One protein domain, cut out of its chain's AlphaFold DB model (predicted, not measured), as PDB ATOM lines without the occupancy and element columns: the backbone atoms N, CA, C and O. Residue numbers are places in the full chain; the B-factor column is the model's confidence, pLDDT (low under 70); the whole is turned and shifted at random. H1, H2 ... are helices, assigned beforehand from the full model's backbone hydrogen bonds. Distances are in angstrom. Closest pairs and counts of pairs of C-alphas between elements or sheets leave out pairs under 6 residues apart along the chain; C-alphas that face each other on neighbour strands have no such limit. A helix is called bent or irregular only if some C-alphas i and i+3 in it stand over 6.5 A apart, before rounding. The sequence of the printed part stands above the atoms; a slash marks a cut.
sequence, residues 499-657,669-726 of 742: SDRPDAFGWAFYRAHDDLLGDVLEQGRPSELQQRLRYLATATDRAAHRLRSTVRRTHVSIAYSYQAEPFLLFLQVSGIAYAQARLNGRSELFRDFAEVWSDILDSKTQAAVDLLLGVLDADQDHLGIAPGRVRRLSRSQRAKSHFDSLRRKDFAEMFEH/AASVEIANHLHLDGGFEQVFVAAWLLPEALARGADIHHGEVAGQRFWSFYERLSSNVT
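This is residues 499 to 657 and 669 to 726 of the 742 residues of an uncharacterized protein of Janibacter cremeus (UniProt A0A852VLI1). H3b, the second arm of a bent helix, runs through the middle of a helical body, with H1 and H5 running nearly along it on one side, while H7 packs on it with residues 684 to 689 and runs away from it on the other side, about perpendicular to it. H2 folds back beside H1, the arms of H4 make a V and both pack on H3b, H8 packs on H6 and H7, and residues 648 to 657 stick out where H5 ends. The printed part has 217 residues with eight named helices, H1 to H8 in order, and no named strand; the class is all helix. It is compact, with a radius of gyration of the C-alphas of 17.6 A and spans of 62 by 42 by 34 A.

H1, residues 504 to 523, and H2, residues 529 to 550, form a helical hairpin at 38 degrees, only just a steep tilt; residues 509 to 516 of H1 alone touch H2, and the closest C-alphas, of Phe 509 and Ala 539, are 6.7 A apart. H3, residues 556 to 583, was assigned as one helix by its hydrogen bonds but is bent, with C-alphas 563 and 566 6.9 A apart; its arms H3a, residues 556 to 563, and H3b, residues 566 to 583, stand at 54 degrees. H3 is the hub, touching six other helices. H2 and H3a form a helical hairpin, closest at the C-alphas of Ala 544 and Gln 563, 4.8 A. H1 touches H3b with residues 513 to 521 alone, at a shallow tilt of 7 degrees, the same way; the C-alphas of Val 520 and Ala 577 are closest, 5.9 A. H4, residues 587 to 620, is likewise one helix by its hydrogen bonds but bent, with C-alphas 603 and 606 9.5 A apart; its arms H4a, residues 587 to 603, and H4b, residues 606 to 620, stand at 65 degrees. H3b and H4a form a helical hairpin, with the C-alphas of Ala 581 and Ser 587 closest, 4.2 A. H5, residues 627 to 656, only just touches H3b, with 3 pairs of C-alphas within 8 A, closest at Leu 569 and Arg 632, 6.7 A. H1, H2, H3b and H5 form a bundle, a group of helices running lengthwise together. H7, residues 684 to 699, touches H3b with residues 684 to 689 alone, about perpendicular at 86 degrees; the C-alphas of Gln 572 and Glu 685 are closest, 4.3 A. H8, residues 712 to 726, touches H7, closest at the C-alphas of Ala 690 and Tyr 718, 5.2 A. H8 also touches H6, residues 669 to 679, closest at the C-alphas of Ala 670 and Leu 721, 5.8 A. H8 and H3b are apart. Every O i to N i+4 pair is within hydrogen-bond range in H1, H2, H3a, H3b and H6; the figures are 11 of 13 in H4a, 10 of 11 in H4b, 24 of 26 in H5, 10 of 12 in H7 and 10 of 11 in H8.

H1 begins at C-alpha 504 (100.585, 139.475, 141.881) and is 26.0 A long; it is irregular, only just, with C-alphas 520 and 523 6.7 A apart. H2 is 30.8 A long, H3b 25.7 A and H4a 24.6 A. H5, 44.4 A long, ends at C-alpha 656 (87.246, 147.083, 189.446). H7, 22.1 A, is irregular, with C-alphas 691 and 694 7.1 A apart. H8 ends at C-alpha 726 (97.041, 111.707, 180.650).

The C-alphas farthest apart, of Arg 553 and His 657, are 62.8 A apart. Residues 658 to 668 are not printed, and C-alphas 657 and 669 are 26.8 A apart across this cut. The link from H7 to H8, residues 700 to 711, is long. Mean pLDDT of the printed part is 81.5; 34 residues are under 70, among them residues 621 to 627, 647 to 657 and 705 to 711.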
ATOM      1  N   SER A 499     109.932 139.512 135.317       77.19
ATOM      2  CA  SER A 499     110.739 140.633 135.827       77.19
ATOM      3  C   SER A 499     110.136 141.992 135.491       77.19
ATOM      4  O   SER A 499     110.413 142.971 136.181       77.19
ATOM      5  N   ASP A 500     109.322 142.043 134.440       76.00
ATOM      6  CA  ASP A 500     108.771 143.281 133.909       76.00
ATOM      7  C   ASP A 500     107.404 143.613 134.532       76.00
ATOM      8  O   ASP A 500     106.795 144.624 134.178       76.00
ATOM      9  N   ARG A 501     106.903 142.780 135.462       74.38
ATOM     10  CA  ARG A 501     105.570 142.928 136.067       74.38
ATOM     11  C   ARG A 501     105.594 142.805 137.595       74.38
ATOM     12  O   ARG A 501     106.439 142.105 138.150       74.38
ATOM     13  N   PRO A 502     104.639 143.444 138.300       83.06
ATOM     14  CA  PRO A 502     104.465 143.243 139.734       83.06
ATOM     15  C   PRO A 502     104.141 141.784 140.088       83.06
ATOM     16  O   PRO A 502     103.401 141.103 139.376       83.06
ATOM     17  N   ASP A 503     104.638 141.326 141.239       88.62
ATOM     18  CA  ASP A 503     104.381 139.978 141.751       88.62
ATOM     19  C   ASP A 503     102.978 139.858 142.370       88.62
ATOM     20  O   ASP A 503     102.795 139.943 143.588       88.62
ATOM     21  N   ALA A 504     101.985 139.647 141.507       87.38
ATOM     22  CA  ALA A 504     100.585 139.475 141.881       87.38
ATOM     23  C   ALA A 504     100.356 138.299 142.851       87.38
ATOM     24  O   ALA A 504      99.628 138.443 143.835       87.38
ATOM     25  N   PHE A 505     100.994 137.147 142.600       90.56
ATOM     26  CA  PHE A 505     100.893 135.974 143.472       90.56
ATOM     27  C   PHE A 505     101.486 136.251 144.851       90.56
ATOM     28  O   PHE A 505     100.837 135.989 145.862       90.56
ATOM     29  N   GLY A 506     102.707 136.794 144.895       90.69
ATOM     30  CA  GLY A 506     103.391 137.106 146.146       90.69
ATOM     31  C   GLY A 506     102.591 138.093 146.991       90.69
ATOM     32  O   GLY A 506     102.391 137.851 148.182       90.69
ATOM     33  N   TRP A 507     102.071 139.161 146.376       92.44
ATOM     34  CA  TRP A 507     101.195 140.116 147.054       92.44
ATOM     35  C   TRP A 507      99.939 139.440 147.624       92.44
ATOM     36  O   TRP A 507      99.714 139.519 148.833       92.44
ATOM     37  N   ALA A 508      99.172 138.716 146.798       93.69
ATOM     38  CA  ALA A 508      97.922 138.086 147.228       93.69
ATOM     39  C   ALA A 508      98.149 137.042 148.333       93.69
ATOM     40  O   ALA A 508      97.378 136.976 149.288       93.69
ATOM     41  N   PHE A 509      99.226 136.256 148.240       93.50
ATOM     42  CA  PHE A 509      99.604 135.267 149.249       93.50
ATOM     43  C   PHE A 509      99.888 135.913 150.609       93.50
ATOM     44  O   PHE A 509      99.326 135.504 151.627       93.50
ATOM     45  N   TYR A 510     100.735 136.947 150.646       92.62
ATOM     46  CA  TYR A 510     101.061 137.607 151.908       92.62
ATOM     47  C   TYR A 510      99.880 138.388 152.480       92.62
ATOM     48  O   TYR A 510      99.653 138.304 153.688       92.62
ATOM     49  N   ARG A 511      99.109 139.079 151.632       93.94
ATOM     50  CA  ARG A 511      97.925 139.831 152.058       93.94
ATOM     51  C   ARG A 511      96.855 138.909 152.640       93.94
ATOM     52  O   ARG A 511      96.396 139.162 153.746       93.94
ATOM     53  N   ALA A 512      96.557 137.781 151.985       93.81
ATOM     54  CA  ALA A 512      95.606 136.792 152.497       93.81
ATOM     55  C   ALA A 512      96.016 136.229 153.871       93.81
ATOM     56  O   ALA A 512      95.164 136.009 154.732       93.81
ATOM     57  N   HIS A 513      97.319 136.020 154.097       92.31
ATOM     58  CA  HIS A 513      97.824 135.626 155.411       92.31
ATOM     59  C   HIS A 513      97.652 136.721 156.475       92.31
ATOM     60  O   HIS A 513      97.330 136.394 157.616       92.31
ATOM     61  N   ASP A 514      97.918 137.986 156.138       91.38
ATOM     62  CA  ASP A 514      97.766 139.100 157.083       91.38
ATOM     63  C   ASP A 514      96.287 139.348 157.417       91.38
ATOM     64  O   ASP A 514      95.964 139.581 158.582       91.38
ATOM     65  N   ASP A 515      95.385 139.199 156.442       90.94
ATOM     66  CA  ASP A 515      93.938 139.289 156.661       90.94
ATOM     67  C   ASP A 515      93.447 138.178 157.594       90.94
ATOM     68  O   ASP A 515      92.691 138.441 158.526       90.94
ATOM     69  N   LEU A 516      93.916 136.943 157.385       90.69
ATOM     70  CA  LEU A 516      93.581 135.808 158.246       90.69
ATOM     71  C   LEU A 516      94.116 135.995 159.673       90.69
ATOM     72  O   LEU A 516      93.439 135.656 160.641       90.69
ATOM     73  N   LEU A 517      95.324 136.546 159.819       91.00
ATOM     74  CA  LEU A 517      95.868 136.897 161.128       91.00
ATOM     75  C   LEU A 517      95.003 137.963 161.821       91.00
ATOM     76  O   LEU A 517      94.745 137.845 163.017       91.00
ATOM     77  N   GLY A 518      94.542 138.971 161.075       87.88
ATOM     78  CA  GLY A 518      93.604 139.982 161.564       87.88
ATOM     79  C   GLY A 518      92.282 139.378 162.042       87.88
ATOM     80  O   GLY A 518      91.840 139.696 163.142       87.88
ATOM     81  N   ASP A 519      91.692 138.446 161.286       86.44
ATOM     82  CA  ASP A 519      90.455 137.755 161.691       86.44
ATOM     83  C   ASP A 519      90.625 137.020 163.030       86.44
ATOM     84  O   ASP A 519      89.807 137.158 163.940       86.44
ATOM     85  N   VAL A 520      91.729 136.276 163.166       87.56
ATOM     86  CA  VAL A 520      92.025 135.471 164.359       87.56
ATOM     87  C   VAL A 520      92.261 136.343 165.599       87.56
ATOM     88  O   VAL A 520      91.858 135.958 166.699       87.56
ATOM     89  N   LEU A 521      92.915 137.499 165.447       85.94
ATOM     90  CA  LEU A 521      93.226 138.391 166.566       85.94
ATOM     91  C   LEU A 521      92.056 139.329 166.915       85.94
ATOM     92  O   LEU A 521      91.707 139.468 168.085       85.94
ATOM     93  N   GLU A 522      91.436 139.967 165.925       78.69
ATOM     94  CA  GLU A 522      90.598 141.157 166.136       78.69
ATOM     95  C   GLU A 522      89.101 140.901 165.902       78.69
ATOM     96  O   GLU A 522      88.292 141.294 166.739       78.69
ATOM     97  N   GLN A 523      88.715 140.232 164.808       64.75
ATOM     98  CA  GLN A 523      87.337 140.299 164.279       64.75
ATOM     99  C   GLN A 523      86.453 139.064 164.539       64.75
ATOM    100  O   GLN A 523      85.252 139.105 164.274       64.75
ATOM    101  N   GLY A 524      86.991 137.971 165.087       68.56
ATOM    102  CA  GLY A 524      86.203 136.760 165.353       68.56
ATOM    103  C   GLY A 524      86.051 135.868 164.114       68.56
ATOM    104  O   GLY A 524      86.952 135.819 163.282       68.56
ATOM    105  N   ARG A 525      84.984 135.050 164.042       77.44
ATOM    106  CA  ARG A 525      84.814 133.997 163.016       77.44
ATOM    107  C   ARG A 525      83.969 134.507 161.839       77.44
ATOM    108  O   ARG A 525      82.742 134.461 161.941       77.44
ATOM    109  N   PRO A 526      84.562 134.944 160.713       80.12
ATOM    110  CA  PRO A 526      83.774 135.292 159.538       80.12
ATOM    111  C   PRO A 526      83.140 134.038 158.919       80.12
ATOM    112  O   PRO A 526      83.723 132.954 158.946       80.12
ATOM    113  N   SER A 527      81.960 134.183 158.311       82.69
ATOM    114  CA  SER A 527      81.240 133.086 157.637       82.69
ATOM    115  C   SER A 527      82.068 132.411 156.534       82.69
ATOM    116  O   SER A 527      81.929 131.216 156.288       82.69
ATOM    117  N   GLU A 528      82.968 133.164 155.903       88.12
ATOM    118  CA  GLU A 528      83.817 132.723 154.793       88.12
ATOM    119  C   GLU A 528      85.201 132.207 155.240       88.12
ATOM    120  O   GLU A 528      86.042 131.880 154.394       88.12
ATOM    121  N   LEU A 529      85.466 132.120 156.555       88.44
ATOM    122  CA  LEU A 529      86.778 131.757 157.113       88.44
ATOM    123  C   LEU A 529      87.300 130.432 156.548       88.44
ATOM    124  O   LEU A 529      88.424 130.359 156.049       88.44
ATOM    125  N   GLN A 530      86.461 129.395 156.566       90.12
ATOM    126  CA  GLN A 530      86.820 128.068 156.071       90.12
ATOM    127  C   GLN A 530      87.202 128.092 154.583       90.12
ATOM    128  O   GLN A 530      88.183 127.469 154.173       90.12
ATOM    129  N   GLN A 531      86.457 128.830 153.754       92.31
ATOM    130  CA  GLN A 531      86.743 128.927 152.325       92.31
ATOM    131  C   GLN A 531      88.079 129.638 152.073       92.31
ATOM    132  O   GLN A 531      88.884 129.176 151.260       92.31
ATOM    133  N   ARG A 532      88.351 130.722 152.807       93.00
ATOM    134  CA  ARG A 532      89.624 131.456 152.738       93.00
ATOM    135  C   ARG A 532      90.803 130.585 153.174       93.00
ATOM    136  O   ARG A 532      91.827 130.576 152.492       93.00
ATOM    137  N   LEU A 533      90.635 129.788 154.232       92.50
ATOM    138  CA  LEU A 533      91.633 128.817 154.691       92.50
ATOM    139  C   LEU A 533      91.957 127.761 153.629       92.50
ATOM    140  O   LEU A 533      93.131 127.481 153.393       92.50
ATOM    141  N   ARG A 534      90.948 127.213 152.937       93.75
ATOM    142  CA  ARG A 534      91.158 126.243 151.842       93.75
ATOM    143  C   ARG A 534      91.959 126.845 150.683       93.75
ATOM    144  O   ARG A 534      92.858 126.192 150.142       93.75
ATOM    145  N   TYR A 535      91.668 128.092 150.307       94.75
ATOM    146  CA  TYR A 535      92.460 128.794 149.296       94.75
ATOM    147  C   TYR A 535      93.899 129.023 149.758       94.75
ATOM    148  O   TYR A 535      94.827 128.766 148.993       94.75
ATOM    149  N   LEU A 536      94.099 129.424 151.012       93.50
ATOM    150  CA  LEU A 536      95.429 129.661 151.563       93.50
ATOM    151  C   LEU A 536      96.265 128.377 151.672       93.50
ATOM    152  O   LEU A 536      97.450 128.392 151.347       93.50
ATOM    153  N   ALA A 537      95.654 127.253 152.054       91.94
ATOM    154  CA  ALA A 537      96.311 125.946 152.061       91.94
ATOM    155  C   ALA A 537      96.805 125.568 150.652       91.94
ATOM    156  O   ALA A 537      97.953 125.166 150.473       91.94
ATOM    157  N   THR A 538      95.970 125.801 149.633       92.94
ATOM    158  CA  THR A 538      96.354 125.606 148.224       92.94
ATOM    159  C   THR A 538      97.489 126.553 147.820       92.94
ATOM    160  O   THR A 538      98.463 126.138 147.197       92.94
ATOM    161  N   ALA A 539      97.401 127.832 148.193       93.38
ATOM    162  CA  ALA A 539      98.420 128.833 147.890       93.38
ATOM    163  C   ALA A 539      99.766 128.538 148.579       93.38
ATOM    164  O   ALA A 539     100.814 128.836 148.011       93.38
ATOM    165  N   THR A 540      99.747 127.908 149.757       92.94
ATOM    166  CA  THR A 540     100.943 127.513 150.520       92.94
ATOM    167  C   THR A 540     101.790 126.498 149.754       92.94
ATOM    168  O   THR A 540     102.992 126.709 149.580       92.94
ATOM    169  N   ASP A 541     101.167 125.444 149.220       90.31
ATOM    170  CA  ASP A 541     101.858 124.448 148.389       90.31
ATOM    171  C   ASP A 541     102.430 125.083 147.110       90.31
ATOM    172  O   ASP A 541     103.605 124.911 146.765       90.31
ATOM    173  N   ARG A 542     101.629 125.932 146.456       92.00
ATOM    174  CA  ARG A 542     102.046 126.678 145.261       92.00
ATOM    175  C   ARG A 542     103.242 127.600 145.543       92.00
ATOM    176  O   ARG A 542     104.194 127.627 144.757       92.00
ATOM    177  N   ALA A 543     103.233 128.316 146.667       91.06
ATOM    178  CA  ALA A 543     104.323 129.195 147.089       91.06
ATOM    179  C   ALA A 543     105.606 128.402 147.359       91.06
ATOM    180  O   ALA A 543     106.679 128.789 146.890       91.06
ATOM    181  N   ALA A 544     105.499 127.261 148.047       88.62
ATOM    182  CA  ALA A 544     106.636 126.384 148.307       88.62
ATOM    183  C   ALA A 544     107.236 125.839 147.001       88.62
ATOM    184  O   ALA A 544     108.457 125.850 146.824       88.62
ATOM    185  N   HIS A 545     106.395 125.442 146.040       88.19
ATOM    186  CA  HIS A 545     106.846 125.003 144.720       88.19
ATOM    187  C   HIS A 545     107.584 126.117 143.954       88.19
ATOM    188  O   HIS A 545     108.655 125.876 143.386       88.19
ATOM    189  N   ARG A 546     107.059 127.350 143.972       88.12
ATOM    190  CA  ARG A 546     107.695 128.519 143.337       88.12
ATOM    191  C   ARG A 546     109.029 128.892 143.991       88.12
ATOM    192  O   ARG A 546     110.004 129.176 143.295       88.12
ATOM    193  N   LEU A 547     109.114 128.877 145.319       86.00
ATOM    194  CA  LEU A 547     110.375 129.146 146.018       86.00
ATOM    195  C   LEU A 547     111.409 128.060 145.715       86.00
ATOM    196  O   LEU A 547     112.557 128.372 145.393       86.00
ATOM    197  N   ARG A 548     110.986 126.791 145.687       84.19
ATOM    198  CA  ARG A 548     111.850 125.673 145.302       84.19
ATOM    199  C   ARG A 548     112.400 125.827 143.887       84.19
ATOM    200  O   ARG A 548     113.564 125.506 143.677       84.19
ATOM    201  N   SER A 549     111.604 126.281 142.913       82.62
ATOM    202  CA  SER A 549     112.082 126.502 141.538       82.62
ATOM    203  C   SER A 549     113.044 127.691 141.433       82.62
ATOM    204  O   SER A 549     114.022 127.613 140.689       82.62
ATOM    205  N   THR A 550     112.823 128.739 142.228       81.25
ATOM    206  CA  THR A 550     113.636 129.964 142.237       81.25
ATOM    207  C   THR A 550     115.010 129.747 142.888       81.25
ATOM    208  O   THR A 550     116.024 130.227 142.388       81.25
ATOM    209  N   VAL A 551     115.075 128.968 143.976       80.62
ATOM    210  CA  VAL A 551     116.282 128.795 144.810       80.62
ATOM    211  C   VAL A 551     117.129 127.574 144.389       80.62
ATOM    212  O   VAL A 551     118.132 127.258 145.023       80.62
ATOM    213  N   ARG A 552     116.815 126.906 143.260       68.50
ATOM    214  CA  ARG A 552     117.516 125.681 142.788       68.50
ATOM    215  C   ARG A 552     119.036 125.809 142.629       68.50
ATOM    216  O   ARG A 552     119.714 124.789 142.561       68.50
ATOM    217  N   ARG A 553     119.569 127.027 142.498       66.38
ATOM    218  CA  ARG A 553     121.007 127.292 142.299       66.38
ATOM    219  C   ARG A 553     121.765 127.604 143.596       66.38
ATOM    220  O   ARG A 553     122.973 127.813 143.544       66.38
ATOM    221  N   THR A 554     121.077 127.643 144.732       69.69
ATOM    222  CA  THR A 554     121.653 127.963 146.045       69.69
ATOM    223  C   THR A 554     121.994 126.680 146.815       69.69
ATOM    224  O   THR A 554     121.557 125.592 146.445       69.69
ATOM    225  N   HIS A 555     122.793 126.786 147.883       73.62
ATOM    226  CA  HIS A 555     123.130 125.659 148.758       73.62
ATOM    227  C   HIS A 555     121.870 124.927 149.257       73.62
ATOM    228  O   HIS A 555     120.864 125.564 149.573       73.62
ATOM    229  N   VAL A 556     121.939 123.597 149.359       73.50
ATOM    230  CA  VAL A 556     120.793 122.716 149.646       73.50
ATOM    231  C   VAL A 556     120.067 123.106 150.938       73.50
ATOM    232  O   VAL A 556     118.849 123.247 150.933       73.50
ATOM    233  N   SER A 557     120.808 123.380 152.016       69.38
ATOM    234  CA  SER A 557     120.228 123.822 153.297       69.38
ATOM    235  C   SER A 557     119.465 125.147 153.197       69.38
ATOM    236  O   SER A 557     118.444 125.326 153.853       69.38
ATOM    237  N   ILE A 558     119.922 126.070 152.346       72.69
ATOM    238  CA  ILE A 558     119.248 127.350 152.108       72.69
ATOM    239  C   ILE A 558     117.964 127.097 151.308       72.69
ATOM    240  O   ILE A 558     116.901 127.584 151.677       72.69
ATOM    241  N   ALA A 559     118.030 126.282 150.252       75.62
ATOM    242  CA  ALA A 559     116.862 125.942 149.441       75.62
ATOM    243  C   ALA A 559     115.734 125.292 150.260       75.62
ATOM    244  O   ALA A 559     114.569 125.639 150.060       75.62
ATOM    245  N   TYR A 560     116.075 124.411 151.208       78.44
ATOM    246  CA  TYR A 560     115.105 123.813 152.128       78.44
ATOM    247  C   TYR A 560     114.467 124.843 153.065       78.44
ATOM    248  O   TYR A 560     113.243 124.863 153.178       78.44
ATOM    249  N   SER A 561     115.255 125.745 153.660       79.31
ATOM    250  CA  SER A 561     114.728 126.815 154.521       79.31
ATOM    251  C   SER A 561     113.737 127.718 153.769       79.31
ATOM    252  O   SER A 561     112.621 127.930 154.234       79.31
ATOM    253  N   TYR A 562     114.067 128.162 152.549       81.88
ATOM    254  CA  TYR A 562     113.142 128.968 151.736       81.88
ATOM    255  C   TYR A 562     111.869 128.206 151.341       81.88
ATOM    256  O   TYR A 562     110.797 128.802 151.290       81.88
ATOM    257  N   GLN A 563     111.957 126.905 151.059       84.44
ATOM    258  CA  GLN A 563     110.782 126.088 150.743       84.44
ATOM    259  C   GLN A 563     109.878 125.864 151.968       84.44
ATOM    260  O   GLN A 563     108.667 125.718 151.808       84.44
ATOM    261  N   ALA A 564     110.453 125.841 153.172       87.25
ATOM    262  CA  ALA A 564     109.736 125.655 154.430       87.25
ATOM    263  C   ALA A 564     108.915 126.890 154.847       87.25
ATOM    264  O   ALA A 564     107.872 126.750 155.485       87.25
ATOM    265  N   GLU A 565     109.336 128.095 154.448       88.44
ATOM    266  CA  GLU A 565     108.724 129.369 154.856       88.44
ATOM    267  C   GLU A 565     107.193 129.456 154.666       88.44
ATOM    268  O   GLU A 565     106.507 129.805 155.629       88.44
ATOM    269  N   PRO A 566     106.602 129.119 153.499       91.56
ATOM    270  CA  PRO A 566     105.148 129.162 153.329       91.56
ATOM    271  C   PRO A 566     104.401 128.259 154.316       91.56
ATOM    272  O   PRO A 566     103.390 128.669 154.884       91.56
ATOM    273  N   PHE A 567     104.918 127.052 154.565       91.62
ATOM    274  CA  PHE A 567     104.323 126.122 155.523       91.62
ATOM    275  C   PHE A 567     104.435 126.652 156.953       91.62
ATOM    276  O   PHE A 567     103.453 126.611 157.687       91.62
ATOM    277  N   LEU A 568     105.582 127.228 157.330       91.19
ATOM    278  CA  LEU A 568     105.762 127.861 158.640       91.19
ATOM    279  C   LEU A 568     104.792 129.029 158.849       91.19
ATOM    280  O   LEU A 568     104.247 129.175 159.939       91.19
ATOM    281  N   LEU A 569     104.511 129.834 157.817       91.12
ATOM    282  CA  LEU A 569     103.509 130.907 157.894       91.12
ATOM    283  C   LEU A 569     102.092 130.360 158.127       91.12
ATOM    284  O   LEU A 569     101.336 130.933 158.914       91.12
ATOM    285  N   PHE A 570     101.728 129.260 157.466       92.56
ATOM    286  CA  PHE A 570     100.417 128.630 157.630       92.56
ATOM    287  C   PHE A 570     100.267 127.936 158.994       92.56
ATOM    288  O   PHE A 570      99.244 128.102 159.666       92.56
ATOM    289  N   LEU A 571     101.313 127.244 159.456       92.94
ATOM    290  CA  LEU A 571     101.385 126.665 160.799       92.94
ATOM    291  C   LEU A 571     101.321 127.743 161.884       92.94
ATOM    292  O   LEU A 571     100.605 127.574 162.867       92.94
ATOM    293  N   GLN A 572     102.017 128.867 161.698       92.56
ATOM    294  CA  GLN A 572     102.025 129.967 162.657       92.56
ATOM    295  C   GLN A 572     100.619 130.542 162.868       92.56
ATOM    296  O   GLN A 572     100.187 130.680 164.009       92.56
ATOM    297  N   VAL A 573      99.880 130.847 161.794       92.75
ATOM    298  CA  VAL A 573      98.505 131.368 161.922       92.75
ATOM    299  C   VAL A 573      97.571 130.320 162.540       92.75
ATOM    300  O   VAL A 573      96.769 130.660 163.407       92.75
ATOM    301  N   SER A 574      97.730 129.041 162.179       93.75
ATOM    302  CA  SER A 574      96.977 127.932 162.789       93.75
ATOM    303  C   SER A 574      97.261 127.793 164.291       93.75
ATOM    304  O   SER A 574      96.350 127.559 165.083       93.75
ATOM    305  N   GLY A 575      98.510 128.004 164.710       91.81
ATOM    306  CA  GLY A 575      98.913 127.996 166.116       91.81
ATOM    307  C   GLY A 575      98.420 129.189 166.911       91.81
ATOM    308  O   GLY A 575      98.016 129.023 168.059       91.81
ATOM    309  N   ILE A 576      98.377 130.374 166.302       91.75
ATOM    310  CA  ILE A 576      97.755 131.554 166.916       91.75
ATOM    311  C   ILE A 576      96.252 131.308 167.110       91.75
ATOM    312  O   ILE A 576      95.730 131.602 168.183       91.75
ATOM    313  N   ALA A 577      95.570 130.710 166.126       91.06
ATOM    314  CA  ALA A 577      94.158 130.342 166.245       91.06
ATOM    315  C   ALA A 577      93.918 129.288 167.342       91.06
ATOM    316  O   ALA A 577      92.978 129.417 168.125       91.06
ATOM    317  N   TYR A 578      94.794 128.282 167.454       90.88
ATOM    318  CA  TYR A 578      94.731 127.290 168.531       90.88
ATOM    319  C   TYR A 578      94.949 127.919 169.913       90.88
ATOM    320  O   TYR A 578      94.199 127.649 170.851       90.88
ATOM    321  N   ALA A 579      95.941 128.805 170.038       88.69
ATOM    322  CA  ALA A 579      96.203 129.538 171.271       88.69
ATOM    323  C   ALA A 579      95.015 130.440 171.650       88.69
ATOM    324  O   ALA A 579      94.601 130.436 172.805       88.69
ATOM    325  N   GLN A 580      94.395 131.136 170.691       87.25
ATOM    326  CA  GLN A 580      93.156 131.897 170.913       87.25
ATOM    327  C   GLN A 580      92.010 131.013 171.425       87.25
ATOM    328  O   GLN A 580      91.316 131.382 172.372       87.25
ATOM    329  N   ALA A 581      91.832 129.821 170.847       87.31
ATOM    330  CA  ALA A 581      90.807 128.880 171.286       87.31
ATOM    331  C   ALA A 581      91.032 128.368 172.718       87.31
ATOM    332  O   ALA A 581      90.072 128.231 173.473       87.31
ATOM    333  N   ARG A 582      92.290 128.100 173.097       84.00
ATOM    334  CA  ARG A 582      92.656 127.528 174.404       84.00
ATOM    335  C   ARG A 582      92.803 128.550 175.527       84.00
ATOM    336  O   ARG A 582      92.477 128.229 176.665       84.00
ATOM    337  N   LEU A 583      93.318 129.741 175.223       81.19
ATOM    338  CA  LEU A 583      93.628 130.771 176.219       81.19
ATOM    339  C   LEU A 583      92.461 131.742 176.423       81.19
ATOM    340  O   LEU A 583      92.212 132.140 177.552       81.19
ATOM    341  N   ASN A 584      91.708 132.059 175.362       76.12
ATOM    342  CA  ASN A 584      90.659 133.089 175.393       76.12
ATOM    343  C   ASN A 584      89.244 132.522 175.161       76.12
ATOM    344  O   ASN A 584      88.307 133.271 174.899       76.12
ATOM    345  N   GLY A 585      89.078 131.193 175.180       72.75
ATOM    346  CA  GLY A 585      87.770 130.533 175.060       72.75
ATOM    347  C   GLY A 585      87.095 130.640 173.685       72.75
ATOM    348  O   GLY A 585      85.931 130.267 173.550       72.75
ATOM    349  N   ARG A 586      87.796 131.109 172.643       77.19
ATOM    350  CA  ARG A 586      87.259 131.254 171.275       77.19
ATOM    351  C   ARG A 586      87.350 129.950 170.471       77.19
ATOM    352  O   ARG A 586      87.927 129.916 169.385       77.19
ATOM    353  N   SER A 587      86.803 128.855 171.001       78.56
ATOM    354  CA  SER A 587      86.922 127.513 170.400       78.56
ATOM    355  C   SER A 587      86.332 127.405 168.991       78.56
ATOM    356  O   SER A 587      86.795 126.600 168.185       78.56
ATOM    357  N   GLU A 588      85.342 128.236 168.664       80.44
ATOM    358  CA  GLU A 588      84.689 128.241 167.352       80.44
ATOM    359  C   GLU A 588      85.617 128.667 166.210       80.44
ATOM    360  O   GLU A 588      85.464 128.169 165.097       80.44
ATOM    361  N   LEU A 589      86.602 129.537 166.478       81.44
ATOM    362  CA  LEU A 589      87.583 129.969 165.477       81.44
ATOM    363  C   LEU A 589      88.423 128.801 164.987       81.44
ATOM    364  O   LEU A 589      88.643 128.636 163.790       81.44
ATOM    365  N   PHE A 590      88.891 127.983 165.927       88.75
ATOM    366  CA  PHE A 590      89.793 126.889 165.618       88.75
ATOM    367  C   PHE A 590      89.090 125.725 164.913       88.75
ATOM    368  O   PHE A 590      89.748 124.960 164.216       88.75
ATOM    369  N   ARG A 591      87.760 125.609 165.016       89.25
ATOM    370  CA  ARG A 591      86.998 124.553 164.335       89.25
ATOM    371  C   ARG A 591      87.233 124.553 162.821       89.25
ATOM    372  O   ARG A 591      87.506 123.502 162.255       89.25
ATOM    373  N   ASP A 592      87.212 125.724 162.187       89.44
ATOM    374  CA  ASP A 592      87.414 125.828 160.735       89.44
ATOM    375  C   ASP A 592      88.851 125.460 160.331       89.44
ATOM    376  O   ASP A 592      89.066 124.841 159.287       89.44
ATOM    377  N   PHE A 593      89.837 125.787 161.176       91.44
ATOM    378  CA  PHE A 593      91.223 125.351 160.991       91.44
ATOM    379  C   PHE A 593      91.345 123.831 161.135       91.44
ATOM    380  O   PHE A 593      91.965 123.190 160.288       91.44
ATOM    381  N   ALA A 594      90.734 123.256 162.172       91.19
ATOM    382  CA  ALA A 594      90.750 121.824 162.432       91.19
ATOM    383  C   ALA A 594      90.122 121.028 161.280       91.19
ATOM    384  O   ALA A 594      90.680 120.011 160.881       91.19
ATOM    385  N   GLU A 595      89.014 121.503 160.703       91.06
ATOM    386  CA  GLU A 595      88.376 120.876 159.539       91.06
ATOM    387  C   GLU A 595      89.290 120.894 158.304       91.06
ATOM    388  O   GLU A 595      89.501 119.857 157.681       91.06
ATOM    389  N   VAL A 596      89.895 122.042 157.971       90.50
ATOM    390  CA  VAL A 596      90.797 122.144 156.807       90.50
ATOM    391  C   VAL A 596      92.033 121.262 156.977       90.50
ATOM    392  O   VAL A 596      92.454 120.602 156.028       90.50
ATOM    393  N   TRP A 597      92.611 121.216 158.176       91.56
ATOM    394  CA  TRP A 597      93.746 120.341 158.451       91.56
ATOM    395  C   TRP A 597      93.362 118.860 158.523       91.56
ATOM    396  O   TRP A 597      94.152 118.024 158.090       91.56
ATOM    397  N   SER A 598      92.160 118.529 159.003       90.88
ATOM    398  CA  SER A 598      91.637 117.158 158.977       90.88
ATOM    399  C   SER A 598      91.493 116.665 157.541       90.88
ATOM    400  O   SER A 598      92.006 115.596 157.234       90.88
ATOM    401  N   ASP A 599      90.942 117.480 156.635       89.06
ATOM    402  CA  ASP A 599      90.857 117.147 155.205       89.06
ATOM    403  C   ASP A 599      92.250 116.873 154.593       89.06
ATOM    404  O   ASP A 599      92.428 115.960 153.782       89.06
ATOM    405  N   ILE A 600      93.269 117.653 154.986       87.00
ATOM    406  CA  ILE A 600      94.658 117.451 154.538       87.00
ATOM    407  C   ILE A 600      95.209 116.123 155.079       87.00
ATOM    408  O   ILE A 600      95.762 115.334 154.304       87.00
ATOM    409  N   LEU A 601      95.041 115.860 156.379       87.69
ATOM    410  CA  LEU A 601      95.507 114.638 157.037       87.69
ATOM    411  C   LEU A 601      94.797 113.389 156.509       87.69
ATOM    412  O   LEU A 601      95.461 112.376 156.306       87.69
ATOM    413  N   ASP A 602      93.499 113.458 156.224       87.81
ATOM    414  CA  ASP A 602      92.712 112.343 155.686       87.81
ATOM    415  C   ASP A 602      93.162 111.965 154.267       87.81
ATOM    416  O   ASP A 602      93.101 110.801 153.872       87.81
ATOM    417  N   SER A 603      93.673 112.931 153.495       84.25
ATOM    418  CA  SER A 603      94.169 112.670 152.143       84.25
ATOM    419  C   SER A 603      95.534 111.968 152.120       84.25
ATOM    420  O   SER A 603      95.750 111.071 151.299       84.25
ATOM    421  N   LYS A 604      96.480 112.394 152.974       82.81
ATOM    422  CA  LYS A 604      97.888 111.950 152.972       82.81
ATOM    423  C   LYS A 604      98.540 112.103 154.352       82.81
ATOM    424  O   LYS A 604      99.460 112.903 154.514       82.81
ATOM    425  N   THR A 605      98.100 111.314 155.331       85.25
ATOM    426  CA  THR A 605      98.502 111.465 156.745       85.25
ATOM    427  C   THR A 605     100.020 111.431 156.946       85.25
ATOM    428  O   THR A 605     100.588 112.416 157.407       85.25
ATOM    429  N   GLN A 606     100.697 110.350 156.536       84.25
ATOM    430  CA  GLN A 606     102.143 110.200 156.759       84.25
ATOM    431  C   GLN A 606     102.960 111.272 156.023       84.25
ATOM    432  O   GLN A 606     103.802 111.936 156.613       84.25
ATOM    433  N   ALA A 607     102.654 111.510 154.743       83.38
ATOM    434  CA  ALA A 607     103.394 112.480 153.937       83.38
ATOM    435  C   ALA A 607     103.227 113.926 154.439       83.38
ATOM    436  O   ALA A 607     104.145 114.729 154.294       83.38
ATOM    437  N   ALA A 608     102.068 114.266 155.016       82.50
ATOM    438  CA  ALA A 608     101.850 115.566 155.638       82.50
ATOM    439  C   ALA A 608     102.678 115.715 156.924       82.50
ATOM    440  O   ALA A 608     103.318 116.746 157.109       82.50
ATOM    441  N   VAL A 609     102.714 114.689 157.781       84.31
ATOM    442  CA  VAL A 609     103.511 114.706 159.020       84.31
ATOM    443  C   VAL A 609     105.003 114.812 158.719       84.31
ATOM    444  O   VAL A 609     105.659 115.703 159.258       84.31
ATOM    445  N   ASP A 610     105.521 113.980 157.813       84.50
ATOM    446  CA  ASP A 610     106.938 113.985 157.432       84.50
ATOM    447  C   ASP A 610     107.359 115.353 156.875       84.50
ATOM    448  O   ASP A 610     108.405 115.898 157.239       84.50
ATOM    449  N   LEU A 611     106.516 115.946 156.019       84.06
ATOM    450  CA  LEU A 611     106.753 117.272 155.454       84.06
ATOM    451  C   LEU A 611     106.796 118.348 156.544       84.06
ATOM    452  O   LEU A 611     107.706 119.171 156.544       84.06
ATOM    453  N   LEU A 612     105.826 118.366 157.461       84.56
ATOM    454  CA  LEU A 612     105.698 119.424 158.468       84.56
ATOM    455  C   LEU A 612     106.757 119.317 159.572       84.56
ATOM    456  O   LEU A 612     107.278 120.344 160.008       84.56
ATOM    457  N   LEU A 613     107.125 118.100 159.982       84.31
ATOM    458  CA  LEU A 613     108.250 117.884 160.892       84.31
ATOM    459  C   LEU A 613     109.570 118.305 160.234       84.31
ATOM    460  O   LEU A 613     110.346 119.033 160.850       84.31
ATOM    461  N   GLY A 614     109.787 117.946 158.963       82.94
ATOM    462  CA  GLY A 614     110.963 118.390 158.207       82.94
ATOM    463  C   GLY A 614     111.023 119.913 158.020       82.94
ATOM    464  O   GLY A 614     112.098 120.505 158.043       82.94
ATOM    465  N   VAL A 615     109.868 120.571 157.888       84.94
ATOM    466  CA  VAL A 615     109.745 122.038 157.825       84.94
ATOM    467  C   VAL A 615     110.140 122.704 159.150       84.94
ATOM    468  O   VAL A 615     110.817 123.732 159.121       84.94
ATOM    469  N   LEU A 616     109.753 122.135 160.299       84.06
ATOM    470  CA  LEU A 616     110.162 122.640 161.617       84.06
ATOM    471  C   LEU A 616     111.660 122.449 161.873       84.06
ATOM    472  O   LEU A 616     112.296 123.318 162.470       84.06
ATOM    473  N   ASP A 617     112.219 121.331 161.421       82.25
ATOM    474  CA  ASP A 617     113.646 121.029 161.533       82.25
ATOM    475  C   ASP A 617     114.498 122.017 160.717       82.25
ATOM    476  O   ASP A 617     115.430 122.639 161.232       82.25
ATOM    477  N   ALA A 618     114.072 122.288 159.478       77.31
ATOM    478  CA  ALA A 618     114.718 123.248 158.586       77.31
ATOM    479  C   ALA A 618     114.763 124.689 159.139       77.31
ATOM    480  O   ALA A 618     115.612 125.477 158.712       77.31
ATOM    481  N   ASP A 619     113.873 125.051 160.072       76.06
ATOM    482  CA  ASP A 619     113.892 126.356 160.744       76.06
ATOM    483  C   ASP A 619     114.965 126.450 161.842       76.06
ATOM    484  O   ASP A 619     115.534 127.520 162.078       76.06
ATOM    485  N   GLN A 620     115.271 125.332 162.510       70.44
ATOM    486  CA  GLN A 620     116.229 125.288 163.619       70.44
ATOM    487  C   GLN A 620     117.683 125.261 163.133       70.44
ATOM    488  O   GLN A 620     118.549 125.875 163.760       70.44
ATOM    489  N   ASP A 621     117.934 124.631 161.985       60.28
ATOM    490  CA  ASP A 621     119.272 124.465 161.410       60.28
ATOM    491  C   ASP A 621     119.831 125.726 160.720       60.28
ATOM    492  O   ASP A 621     120.999 125.767 160.318       60.28
ATOM    493  N   HIS A 622     119.034 126.794 160.584       61.28
ATOM    494  CA  HIS A 622     119.457 128.036 159.934       61.28
ATOM    495  C   HIS A 622     119.796 129.165 160.929       61.28
ATOM    496  O   HIS A 622     118.932 129.814 161.520       61.28
ATOM    497  N   LEU A 623     121.095 129.486 161.024       52.97
ATOM    498  CA  LEU A 623     121.637 130.672 161.716       52.97
ATOM    499  C   LEU A 623     121.474 131.985 160.914       52.97
ATOM    500  O   LEU A 623     121.847 133.055 161.392       52.97
ATOM    501  N   GLY A 624     120.935 131.924 159.691       58.41
ATOM    502  CA  GLY A 624     120.698 133.090 158.836       58.41
ATOM    503  C   GLY A 624     119.349 133.772 159.095       58.41
ATOM    504  O   GLY A 624     118.340 133.114 159.347       58.41
ATOM    505  N   ILE A 625     119.308 135.103 158.975       62.50
ATOM    506  CA  ILE A 625     118.054 135.870 158.936       62.50
ATOM    507  C   ILE A 625     117.458 135.714 157.532       62.50
ATOM    508  O   ILE A 625     117.755 136.492 156.626       62.50
ATOM    509  N   ALA A 626     116.637 134.683 157.330       69.12
ATOM    510  CA  ALA A 626     115.820 134.590 156.127       69.12
ATOM    511  C   ALA A 626     114.776 135.733 156.121       69.12
ATOM    512  O   ALA A 626     114.215 136.052 157.176       69.12
ATOM    513  N   PRO A 627     114.461 136.343 154.963       69.25
ATOM    514  CA  PRO A 627     113.434 137.385 154.878       69.25
ATOM    515  C   PRO A 627     112.055 136.940 155.404       69.25
ATOM    516  O   PRO A 627     111.328 137.749 155.982       69.25
ATOM    517  N   GLY A 628     111.709 135.654 155.250       74.38
ATOM    518  CA  GLY A 628     110.471 135.071 155.783       74.38
ATOM    519  C   GLY A 628     110.442 135.031 157.315       74.38
ATOM    520  O   GLY A 628     109.476 135.492 157.926       74.38
ATOM    521  N   ARG A 629     111.553 134.636 157.951       79.94
ATOM    522  CA  ARG A 629     111.728 134.650 159.412       79.94
ATOM    523  C   ARG A 629     111.490 136.023 160.049       79.94
ATOM    524  O   ARG A 629     110.862 136.091 161.103       79.94
ATOM    525  N   VAL A 630     111.922 137.121 159.416       83.19
ATOM    526  CA  VAL A 630     111.659 138.491 159.918       83.19
ATOM    527  C   VAL A 630     110.157 138.775 159.981       83.19
ATOM    528  O   VAL A 630     109.662 139.297 160.981       83.19
ATOM    529  N   ARG A 631     109.408 138.385 158.941       81.81
ATOM    530  CA  ARG A 631     107.947 138.540 158.915       81.81
ATOM    531  C   ARG A 631     107.268 137.677 159.974       81.81
ATOM    532  O   ARG A 631     106.413 138.181 160.697       81.81
ATOM    533  N   ARG A 632     107.674 136.410 160.116       86.69
ATOM    534  CA  ARG A 632     107.144 135.524 161.169       86.69
ATOM    535  C   ARG A 632     107.403 136.076 162.567       86.69
ATOM    536  O   ARG A 632     106.516 135.998 163.414       86.69
ATOM    537  N   LEU A 633     108.578 136.660 162.807       86.50
ATOM    538  CA  LEU A 633     108.905 137.284 164.089       86.50
ATOM    539  C   LEU A 633     107.989 138.481 164.375       86.50
ATOM    540  O   LEU A 633     107.435 138.566 165.466       86.50
ATOM    541  N   SER A 634     107.766 139.354 163.389       87.50
ATOM    542  CA  SER A 634     106.837 140.485 163.519       87.50
ATOM    543  C   SER A 634     105.400 140.028 163.818       87.50
ATOM    544  O   SER A 634     104.756 140.572 164.716       87.50
ATOM    545  N   ARG A 635     104.914 138.970 163.152       88.19
ATOM    546  CA  ARG A 635     103.595 138.371 163.439       88.19
ATOM    547  C   ARG A 635     103.518 137.768 164.837       88.19
ATOM    548  O   ARG A 635     102.531 137.986 165.535       88.19
ATOM    549  N   SER A 636     104.561 137.055 165.259       88.56
ATOM    550  CA  SER A 636     104.655 136.502 166.613       88.56
ATOM    551  C   SER A 636     104.629 137.614 167.663       88.56
ATOM    552  O   SER A 636     103.872 137.521 168.622       88.56
ATOM    553  N   GLN A 637     105.369 138.708 167.451       88.88
ATOM    554  CA  GLN A 637     105.347 139.877 168.335       88.88
ATOM    555  C   GLN A 637     103.958 140.518 168.408       88.88
ATOM    556  O   GLN A 637     103.476 140.779 169.509       88.88
ATOM    557  N   ARG A 638     103.280 140.710 167.265       89.50
ATOM    558  CA  ARG A 638     101.902 141.228 167.229       89.50
ATOM    559  C   ARG A 638     100.948 140.320 168.009       89.50
ATOM    560  O   ARG A 638     100.215 140.806 168.867       89.50
ATOM    561  N   ALA A 639     101.004 139.008 167.786       87.88
ATOM    562  CA  ALA A 639     100.176 138.045 168.509       87.88
ATOM    563  C   ALA A 639     100.476 138.039 170.019       87.88
ATOM    564  O   ALA A 639      99.550 138.125 170.819       87.88
ATOM    565  N   LYS A 640     101.754 138.023 170.422       88.50
ATOM    566  CA  LYS A 640     102.169 138.112 171.833       88.50
ATOM    567  C   LYS A 640     101.658 139.396 172.489       88.50
ATOM    568  O   LYS A 640     101.031 139.314 173.538       88.50
ATOM    569  N   SER A 641     101.816 140.554 171.840       87.12
ATOM    570  CA  SER A 641     101.293 141.826 172.362       87.12
ATOM    571  C   SER A 641      99.772 141.819 172.528       87.12
ATOM    572  O   SER A 641      99.253 142.385 173.488       87.12
ATOM    573  N   HIS A 642      99.059 141.130 171.634       86.50
ATOM    574  CA  HIS A 642      97.618 140.962 171.737       86.50
ATOM    575  C   HIS A 642      97.244 140.094 172.948       86.50
ATOM    576  O   HIS A 642      96.434 140.526 173.768       86.50
ATOM    577  N   PHE A 643      97.879 138.930 173.130       82.94
ATOM    578  CA  PHE A 643      97.664 138.086 174.314       82.94
ATOM    579  C   PHE A 643      98.028 138.805 175.624       82.94
ATOM    580  O   PHE A 643      97.288 138.709 176.600       82.94
ATOM    581  N   ASP A 644      99.110 139.588 175.638       82.44
ATOM    582  CA  ASP A 644      99.493 140.400 176.796       82.44
ATOM    583  C   ASP A 644      98.453 141.486 177.109       82.44
ATOM    584  O   ASP A 644      98.181 141.763 178.279       82.44
ATOM    585  N   SER A 645      97.861 142.107 176.082       80.62
ATOM    586  CA  SER A 645      96.823 143.130 176.252       80.62
ATOM    587  C   SER A 645      95.526 142.562 176.832       80.62
ATOM    588  O   SER A 645      94.924 143.196 177.694       80.62
ATOM    589  N   LEU A 646      95.139 141.351 176.418       73.94
ATOM    590  CA  LEU A 646      93.973 140.650 176.955       73.94
ATOM    591  C   LEU A 646      94.200 140.258 178.412       73.94
ATOM    592  O   LEU A 646      93.395 140.608 179.266       73.94
ATOM    593  N   ARG A 647      95.370 139.688 178.724       69.00
ATOM    594  CA  ARG A 647      95.741 139.355 180.103       69.00
ATOM    595  C   ARG A 647      95.692 140.581 181.018       69.00
ATOM    596  O   ARG A 647      95.252 140.474 182.153       69.00
ATOM    597  N   ARG A 648      96.122 141.759 180.553       60.47
ATOM    598  CA  ARG A 648      96.026 143.001 181.346       60.47
ATOM    599  C   ARG A 648      94.588 143.479 181.552       60.47
ATOM    600  O   ARG A 648      94.318 144.022 182.617       60.47
ATOM    601  N   LYS A 649      93.698 143.297 180.570       58.62
ATOM    602  CA  LYS A 649      92.270 143.635 180.698       58.62
ATOM    603  C   LYS A 649      91.570 142.723 181.703       58.62
ATOM    604  O   LYS A 649      90.961 143.245 182.628       58.62
ATOM    605  N   ASP A 650      91.793 141.411 181.621       56.53
ATOM    606  CA  ASP A 650      91.236 140.440 182.577       56.53
ATOM    607  C   ASP A 650      91.720 140.715 184.013       56.53
ATOM    608  O   ASP A 650      90.964 140.606 184.976       56.53
ATOM    609  N   PHE A 651      92.985 141.127 184.175       45.94
ATOM    610  CA  PHE A 651      93.518 141.556 185.472       45.94
ATOM    611  C   PHE A 651      92.936 142.895 185.955       45.94
ATOM    612  O   PHE A 651      92.778 143.060 187.158       45.94
ATOM    613  N   ALA A 652      92.627 143.849 185.073       42.16
ATOM    614  CA  ALA A 652      92.041 145.136 185.456       42.16
ATOM    615  C   ALA A 652      90.561 145.004 185.863       42.16
ATOM    616  O   ALA A 652      90.159 145.574 186.875       42.16
ATOM    617  N   GLU A 653      89.784 144.191 185.143       46.03
ATOM    618  CA  GLU A 653      88.383 143.883 185.477       46.03
ATOM    619  C   GLU A 653      88.268 143.139 186.824       46.03
ATOM    620  O   GLU A 653      87.364 143.421 187.610       46.03
ATOM    621  N   MET A 654      89.257 142.302 187.166       43.19
ATOM    622  CA  MET A 654      89.390 141.673 188.492       43.19
ATOM    623  C   MET A 654      89.595 142.665 189.657       43.19
ATOM    624  O   MET A 654      89.332 142.304 190.801       43.19
ATOM    625  N   PHE A 655      90.079 143.889 189.407       44.31
ATOM    626  CA  PHE A 655      90.294 144.909 190.448       44.31
ATOM    627  C   PHE A 655      89.167 145.953 190.526       44.31
ATOM    628  O   PHE A 655      89.001 146.575 191.576       44.31
ATOM    629  N   GLU A 656      88.389 146.154 189.456       44.34
ATOM    630  CA  GLU A 656      87.246 147.083 189.446       44.34
ATOM    631  C   GLU A 656      85.943 146.465 189.969       44.34
ATOM    632  O   GLU A 656      85.046 147.198 190.393       44.34
ATOM    633  N   HIS A 657      85.811 145.138 189.981       45.84
ATOM    634  CA  HIS A 657      84.675 144.442 190.589       45.84
ATOM    635  C   HIS A 657      85.170 143.640 191.792       45.84
ATOM    636  O   HIS A 657      85.713 142.549 191.662       45.84
ATOM    637  N   ALA A 669      96.170 122.541 182.673       77.50
ATOM    638  CA  ALA A 669      97.617 122.322 182.689       77.50
ATOM    639  C   ALA A 669      98.250 122.403 181.283       77.50
ATOM    640  O   ALA A 669      99.360 122.917 181.134       77.50
ATOM    641  N   ALA A 670      97.537 121.974 180.235       77.81
ATOM    642  CA  ALA A 670      97.975 122.133 178.850       77.81
ATOM    643  C   ALA A 670      97.991 123.607 178.401       77.81
ATOM    644  O   ALA A 670      98.934 124.041 177.740       77.81
ATOM    645  N   SER A 671      96.997 124.409 178.794       81.62
ATOM    646  CA  SER A 671      96.956 125.852 178.508       81.62
ATOM    647  C   SER A 671      98.069 126.616 179.236       81.62
ATOM    648  O   SER A 671      98.641 127.547 178.666       81.62
ATOM    649  N   VAL A 672      98.425 126.201 180.458       81.75
ATOM    650  CA  VAL A 672      99.560 126.761 181.218       81.75
ATOM    651  C   VAL A 672     100.891 126.465 180.521       81.75
ATOM    652  O   VAL A 672     101.707 127.370 180.348       81.75
ATOM    653  N   GLU A 673     101.102 125.231 180.059       83.69
ATOM    654  CA  GLU A 673     102.309 124.868 179.304       83.69
ATOM    655  C   GLU A 673     102.420 125.618 177.970       83.69
ATOM    656  O   GLU A 673     103.505 126.081 177.611       83.69
ATOM    657  N   ILE A 674     101.307 125.816 177.253       85.12
ATOM    658  CA  ILE A 674     101.280 126.627 176.025       85.12
ATOM    659  C   ILE A 674     101.678 128.077 176.322       85.12
ATOM    660  O   ILE A 674     102.528 128.637 175.626       85.12
ATOM    661  N   ALA A 675     101.107 128.687 177.365       82.62
ATOM    662  CA  ALA A 675     101.431 130.057 177.753       82.62
ATOM    663  C   ALA A 675     102.910 130.207 178.158       82.62
ATOM    664  O   ALA A 675     103.581 131.142 177.715       82.62
ATOM    665  N   ASN A 676     103.443 129.256 178.934       82.69
ATOM    666  CA  ASN A 676     104.851 129.232 179.332       82.69
ATOM    667  C   ASN A 676     105.784 129.084 178.126       82.69
ATOM    668  O   ASN A 676     106.786 129.794 178.030       82.69
ATOM    669  N   HIS A 677     105.446 128.207 177.178       84.00
ATOM    670  CA  HIS A 677     106.227 128.030 175.958       84.00
ATOM    671  C   HIS A 677     106.278 129.317 175.125       84.00
ATOM    672  O   HIS A 677     107.361 129.744 174.732       84.00
ATOM    673  N   LEU A 678     105.140 129.986 174.914       85.06
ATOM    674  CA  LEU A 678     105.079 131.249 174.166       85.06
ATOM    675  C   LEU A 678     105.831 132.397 174.864       85.06
ATOM    676  O   LEU A 678     106.409 133.255 174.186       85.06
ATOM    677  N   HIS A 679     105.853 132.404 176.201       80.06
ATOM    678  CA  HIS A 679     106.596 133.383 176.998       80.06
ATOM    679  C   HIS A 679     108.117 133.189 176.899       80.06
ATOM    680  O   HIS A 679     108.855 134.163 176.800       80.06
ATOM    681  N   LEU A 680     108.589 131.939 176.846       77.62
ATOM    682  CA  LEU A 680     110.010 131.570 176.732       77.62
ATOM    683  C   LEU A 680     110.539 131.598 175.282       77.62
ATOM    684  O   LEU A 680     111.427 130.824 174.925       77.62
ATOM    685  N   ASP A 681     109.981 132.469 174.441       74.81
ATOM    686  CA  ASP A 681     110.300 132.594 173.011       74.81
ATOM    687  C   ASP A 681     109.985 131.371 172.134       74.81
ATOM    688  O   ASP A 681     110.496 131.243 171.020       74.81
ATOM    689  N   GLY A 682     109.075 130.509 172.584       77.06
ATOM    690  CA  GLY A 682     108.485 129.461 171.758       77.06
ATOM    691  C   GLY A 682     107.691 130.009 170.566       77.06
ATOM    692  O   GLY A 682     107.105 131.097 170.621       77.06
ATOM    693  N   GLY A 683     107.684 129.243 169.473       86.06
ATOM    694  CA  GLY A 683     106.975 129.573 168.236       86.06
ATOM    695  C   GLY A 683     105.529 129.073 168.245       86.06
ATOM    696  O   GLY A 683     105.246 127.977 168.726       86.06
ATOM    697  N   PHE A 684     104.598 129.838 167.667       90.50
ATOM    698  CA  PHE A 684     103.190 129.419 167.558       90.50
ATOM    699  C   PHE A 684     103.025 128.182 166.662       90.50
ATOM    700  O   PHE A 684     102.173 127.335 166.910       90.50
ATOM    701  N   GLU A 685     103.881 128.037 165.657       90.94
ATOM    702  CA  GLU A 685     103.986 126.852 164.813       90.94
ATOM    703  C   GLU A 685     104.304 125.578 165.618       90.94
ATOM    704  O   GLU A 685     103.712 124.531 165.362       90.94
ATOM    705  N   GLN A 686     105.159 125.667 166.646       89.44
ATOM    706  CA  GLN A 686     105.493 124.532 167.517       89.44
ATOM    707  C   GLN A 686     104.310 124.157 168.408       89.44
ATOM    708  O   GLN A 686     104.026 122.972 168.581       89.44
ATOM    709  N   VAL A 687     103.586 125.162 168.917       89.81
ATOM    710  CA  VAL A 687     102.341 124.963 169.672       89.81
ATOM    711  C   VAL A 687     101.329 124.187 168.841       89.81
ATOM    712  O   VAL A 687     100.807 123.182 169.313       89.81
ATOM    713  N   PHE A 688     101.080 124.603 167.599       92.75
ATOM    714  CA  PHE A 688     100.117 123.924 166.734       92.75
ATOM    715  C   PHE A 688     100.499 122.468 166.456       92.75
ATOM    716  O   PHE A 688      99.666 121.566 166.579       92.75
ATOM    717  N   VAL A 689     101.765 122.235 166.096       89.62
ATOM    718  CA  VAL A 689     102.220 120.897 165.717       89.62
ATOM    719  C   VAL A 689     102.202 119.948 166.916       89.62
ATOM    720  O   VAL A 689     101.678 118.844 166.802       89.62
ATOM    721  N   ALA A 690     102.702 120.384 168.077       88.25
ATOM    722  CA  ALA A 690     102.758 119.550 169.275       88.25
ATOM    723  C   ALA A 690     101.380 119.325 169.920       88.25
ATOM    724  O   ALA A 690     101.074 118.208 170.331       88.25
ATOM    725  N   ALA A 691     100.551 120.369 170.020       87.62
ATOM    726  CA  ALA A 691      99.315 120.325 170.803       87.62
ATOM    727  C   ALA A 691      98.082 119.852 170.017       87.62
ATOM    728  O   ALA A 691      97.053 119.558 170.632       87.62
ATOM    729  N   TRP A 692      98.141 119.815 168.681       91.81
ATOM    730  CA  TRP A 692      97.001 119.401 167.860       91.81
ATOM    731  C   TRP A 692      97.380 118.486 166.691       91.81
ATOM    732  O   TRP A 692      96.851 117.381 166.602       91.81
ATOM    733  N   LEU A 693      98.321 118.888 165.830       89.00
ATOM    734  CA  LEU A 693      98.596 118.154 164.584       89.00
ATOM    735  C   LEU A 693      99.152 116.739 164.825       89.00
ATOM    736  O   LEU A 693      98.676 115.785 164.216       89.00
ATOM    737  N   LEU A 694     100.149 116.589 165.707       88.25
ATOM    738  CA  LEU A 694     100.749 115.286 166.019       88.25
ATOM    739  C   LEU A 694      99.763 114.323 166.701       88.25
ATOM    740  O   LEU A 694      99.652 113.191 166.229       88.25
ATOM    741  N   PRO A 695      99.012 114.726 167.750       89.56
ATOM    742  CA  PRO A 695      97.961 113.882 168.321       89.56
ATOM    743  C   PRO A 695      96.932 113.400 167.285       89.56
ATOM    744  O   PRO A 695      96.612 112.213 167.244       89.56
ATOM    745  N   GLU A 696      96.452 114.293 166.416       89.50
ATOM    746  CA  GLU A 696      95.456 113.965 165.383       89.50
ATOM    747  C   GLU A 696      96.009 113.050 164.282       89.50
ATOM    748  O   GLU A 696      95.288 112.202 163.747       89.50
ATOM    749  N   ALA A 697      97.290 113.192 163.940       87.19
ATOM    750  CA  ALA A 697      97.942 112.321 162.974       87.19
ATOM    751  C   ALA A 697      98.231 110.923 163.547       87.19
ATOM    752  O   ALA A 697      98.009 109.926 162.859       87.19
ATOM    753  N   LEU A 698      98.653 110.833 164.813       87.12
ATOM    754  CA  LEU A 698      98.819 109.559 165.526       87.12
ATOM    755  C   LEU A 698      97.489 108.806 165.639       87.12
ATOM    756  O   LEU A 698      97.440 107.602 165.392       87.12
ATOM    757  N   ALA A 699      96.393 109.516 165.928       87.94
ATOM    758  CA  ALA A 699      95.051 108.934 165.943       87.94
ATOM    759  C   ALA A 699      94.633 108.354 164.574       87.94
ATOM    760  O   ALA A 699      93.853 107.404 164.519       87.94
ATOM    761  N   ARG A 700      95.183 108.887 163.474       87.62
ATOM    762  CA  ARG A 700      94.988 108.409 162.092       87.62
ATOM    763  C   ARG A 700      96.031 107.379 161.638       87.62
ATOM    764  O   ARG A 700      96.008 106.964 160.482       87.62
ATOM    765  N   GLY A 701      96.913 106.935 162.534       84.56
ATOM    766  CA  GLY A 701      97.881 105.869 162.271       84.56
ATOM    767  C   GLY A 701      99.190 106.318 161.618       84.56
ATOM    768  O   GLY A 701      99.838 105.493 160.977       84.56
ATOM    769  N   ALA A 702      99.582 107.590 161.750       84.62
ATOM    770  CA  ALA A 702     100.924 108.030 161.364       84.62
ATOM    771  C   ALA A 702     102.002 107.388 162.260       84.62
ATOM    772  O   ALA A 702     101.817 107.291 163.474       84.62
ATOM    773  N   ASP A 703     103.127 106.986 161.672       82.81
ATOM    774  CA  ASP A 703     104.309 106.501 162.391       82.81
ATOM    775  C   ASP A 703     105.311 107.650 162.567       82.81
ATOM    776  O   ASP A 703     105.616 108.374 161.617       82.81
ATOM    777  N   ILE A 704     105.803 107.849 163.790       76.75
ATOM    778  CA  ILE A 704     106.724 108.935 164.136       76.75
ATOM    779  C   ILE A 704     108.040 108.320 164.600       76.75
ATOM    780  O   ILE A 704     108.135 107.750 165.688       76.75
ATOM    781  N   HIS A 705     109.098 108.498 163.812       68.50
ATOM    782  CA  HIS A 705     110.445 108.132 164.233       68.50
ATOM    783  C   HIS A 705     111.013 109.197 165.181       68.50
ATOM    784  O   HIS A 705     111.524 110.237 164.762       68.50
ATOM    785  N   HIS A 706     110.907 108.939 166.486       58.44
ATOM    786  CA  HIS A 706     111.513 109.776 167.519       58.44
ATOM    787  C   HIS A 706     113.043 109.807 167.357       58.44
ATOM    788  O   HIS A 706     113.712 108.796 167.564       58.44
ATOM    789  N   GLY A 707     113.595 110.977 167.021       53.91
ATOM    790  CA  GLY A 707     115.036 111.248 167.106       53.91
ATOM    791  C   GLY A 707     115.730 111.725 165.829       53.91
ATOM    792  O   GLY A 707     116.859 112.196 165.938       53.91
ATOM    793  N   GLU A 708     115.088 111.663 164.657       54.38
ATOM    794  CA  GLU A 708     115.723 112.072 163.386       54.38
ATOM    795  C   GLU A 708     115.209 113.405 162.815       54.38
ATOM    796  O   GLU A 708     115.853 113.963 161.933       54.38
ATOM    797  N   VAL A 709     114.085 113.940 163.315       58.50
ATOM    798  CA  VAL A 709     113.444 115.151 162.769       58.50
ATOM    799  C   VAL A 709     112.877 116.028 163.899       58.50
ATOM    800  O   VAL A 709     112.181 115.522 164.784       58.50
ATOM    801  N   ALA A 710     113.155 117.338 163.845       60.72
ATOM    802  CA  ALA A 710     112.840 118.389 164.821       60.72
ATOM    803  C   ALA A 710     113.686 118.338 166.111       60.72
ATOM    804  O   ALA A 710     113.779 117.317 166.791       60.72
ATOM    805  N   GLY A 711     114.313 119.459 166.484       69.06
ATOM    806  CA  GLY A 711     115.301 119.478 167.567       69.06
ATOM    807  C   GLY A 711     114.751 119.247 168.981       69.06
ATOM    808  O   GLY A 711     113.565 119.402 169.275       69.06
ATOM    809  N   GLN A 712     115.665 118.927 169.904       75.38
ATOM    810  CA  GLN A 712     115.396 118.468 171.279       75.38
ATOM    811  C   GLN A 712     114.437 119.366 172.087       75.38
ATOM    812  O   GLN A 712     113.692 118.884 172.942       75.38
ATOM    813  N   ARG A 713     114.420 120.678 171.814       76.19
ATOM    814  CA  ARG A 713     113.513 121.628 172.481       76.19
ATOM    815  C   ARG A 713     112.042 121.356 172.157       76.19
ATOM    816  O   ARG A 713     111.224 121.411 173.072       76.19
ATOM    817  N   PHE A 714     111.729 121.027 170.904       83.31
ATOM    818  CA  PHE A 714     110.369 120.719 170.459       83.31
ATOM    819  C   PHE A 714     109.851 119.434 171.117       83.31
ATOM    820  O   PHE A 714     108.794 119.454 171.742       83.31
ATOM    821  N   TRP A 715     110.636 118.353 171.076       84.19
ATOM    822  CA  TRP A 715     110.253 117.077 171.690       84.19
ATOM    823  C   TRP A 715     110.052 117.190 173.201       84.19
ATOM    824  O   TRP A 715     109.049 116.707 173.714       84.19
ATOM    825  N   SER A 716     110.914 117.941 173.898       84.19
ATOM    826  CA  SER A 716     110.725 118.195 175.333       84.19
ATOM    827  C   SER A 716     109.404 118.909 175.643       84.19
ATOM    828  O   SER A 716     108.818 118.702 176.701       84.19
ATOM    829  N   PHE A 717     108.943 119.784 174.745       84.94
ATOM    830  CA  PHE A 717     107.675 120.489 174.896       84.94
ATOM    831  C   PHE A 717     106.487 119.572 174.598       84.94
ATOM    832  O   PHE A 717     105.537 119.549 175.376       84.94
ATOM    833  N   TYR A 718     106.567 118.771 173.532       86.06
ATOM    834  CA  TYR A 718     105.560 117.759 173.214       86.06
ATOM    835  C   TYR A 718     105.378 116.745 174.354       86.06
ATOM    836  O   TYR A 718     104.249 116.485 174.762       86.06
ATOM    837  N   GLU A 719     106.471 116.237 174.929       85.56
ATOM    838  CA  GLU A 719     106.427 115.305 176.060       85.56
ATOM    839  C   GLU A 719     105.709 115.917 177.270       85.56
ATOM    840  O   GLU A 719     104.786 115.294 177.795       85.56
ATOM    841  N   ARG A 720     106.044 117.163 177.646       84.62
ATOM    842  CA  ARG A 720     105.369 117.897 178.737       84.62
ATOM    843  C   ARG A 720     103.878 118.118 178.475       84.62
ATOM    844  O   ARG A 720     103.072 118.016 179.397       84.62
ATOM    845  N   LEU A 721     103.493 118.405 177.229       83.75
ATOM    846  CA  LEU A 721     102.081 118.514 176.857       83.75
ATOM    847  C   LEU A 721     101.367 117.161 176.967       83.75
ATOM    848  O   LEU A 721     100.276 117.087 177.528       83.75
ATOM    849  N   SER A 722     101.983 116.090 176.468       79.56
ATOM    850  CA  SER A 722     101.387 114.750 176.456       79.56
ATOM    851  C   SER A 722     101.227 114.148 177.858       79.56
ATOM    852  O   SER A 722     100.196 113.537 178.135       79.56
ATOM    853  N   SER A 723     102.183 114.387 178.771       77.19
ATOM    854  CA  SER A 723     102.123 113.896 180.154       77.19
ATOM    855  C   SER A 723     100.988 114.534 180.953       77.19
ATOM    856  O   SER A 723     100.348 113.868 181.766       77.19
ATOM    857  N   ASN A 724     100.693 115.809 180.686       64.62
ATOM    858  CA  ASN A 724      99.660 116.559 181.401       64.62
ATOM    859  C   ASN A 724      98.237 116.206 180.931       64.62
ATOM    860  O   ASN A 724      97.288 116.318 181.705       64.62
ATOM    861  N   VAL A 725      98.073 115.730 179.691       57.50
ATOM    862  CA  VAL A 725      96.775 115.269 179.163       57.50
ATOM    863  C   VAL A 725      96.370 113.914 179.760       57.50
ATOM    864  O   VAL A 725      95.186 113.672 179.984       57.50
ATOM    865  N   THR A 726      97.327 113.039 180.085       50.03
ATOM    866  CA  THR A 726      97.041 111.707 180.650       50.03
ATOM    867  C   THR A 726      96.630 111.707 182.128       50.03
ATOM    868  O   THR A 726      95.975 110.760 182.564       50.03
TER     869      THR A 726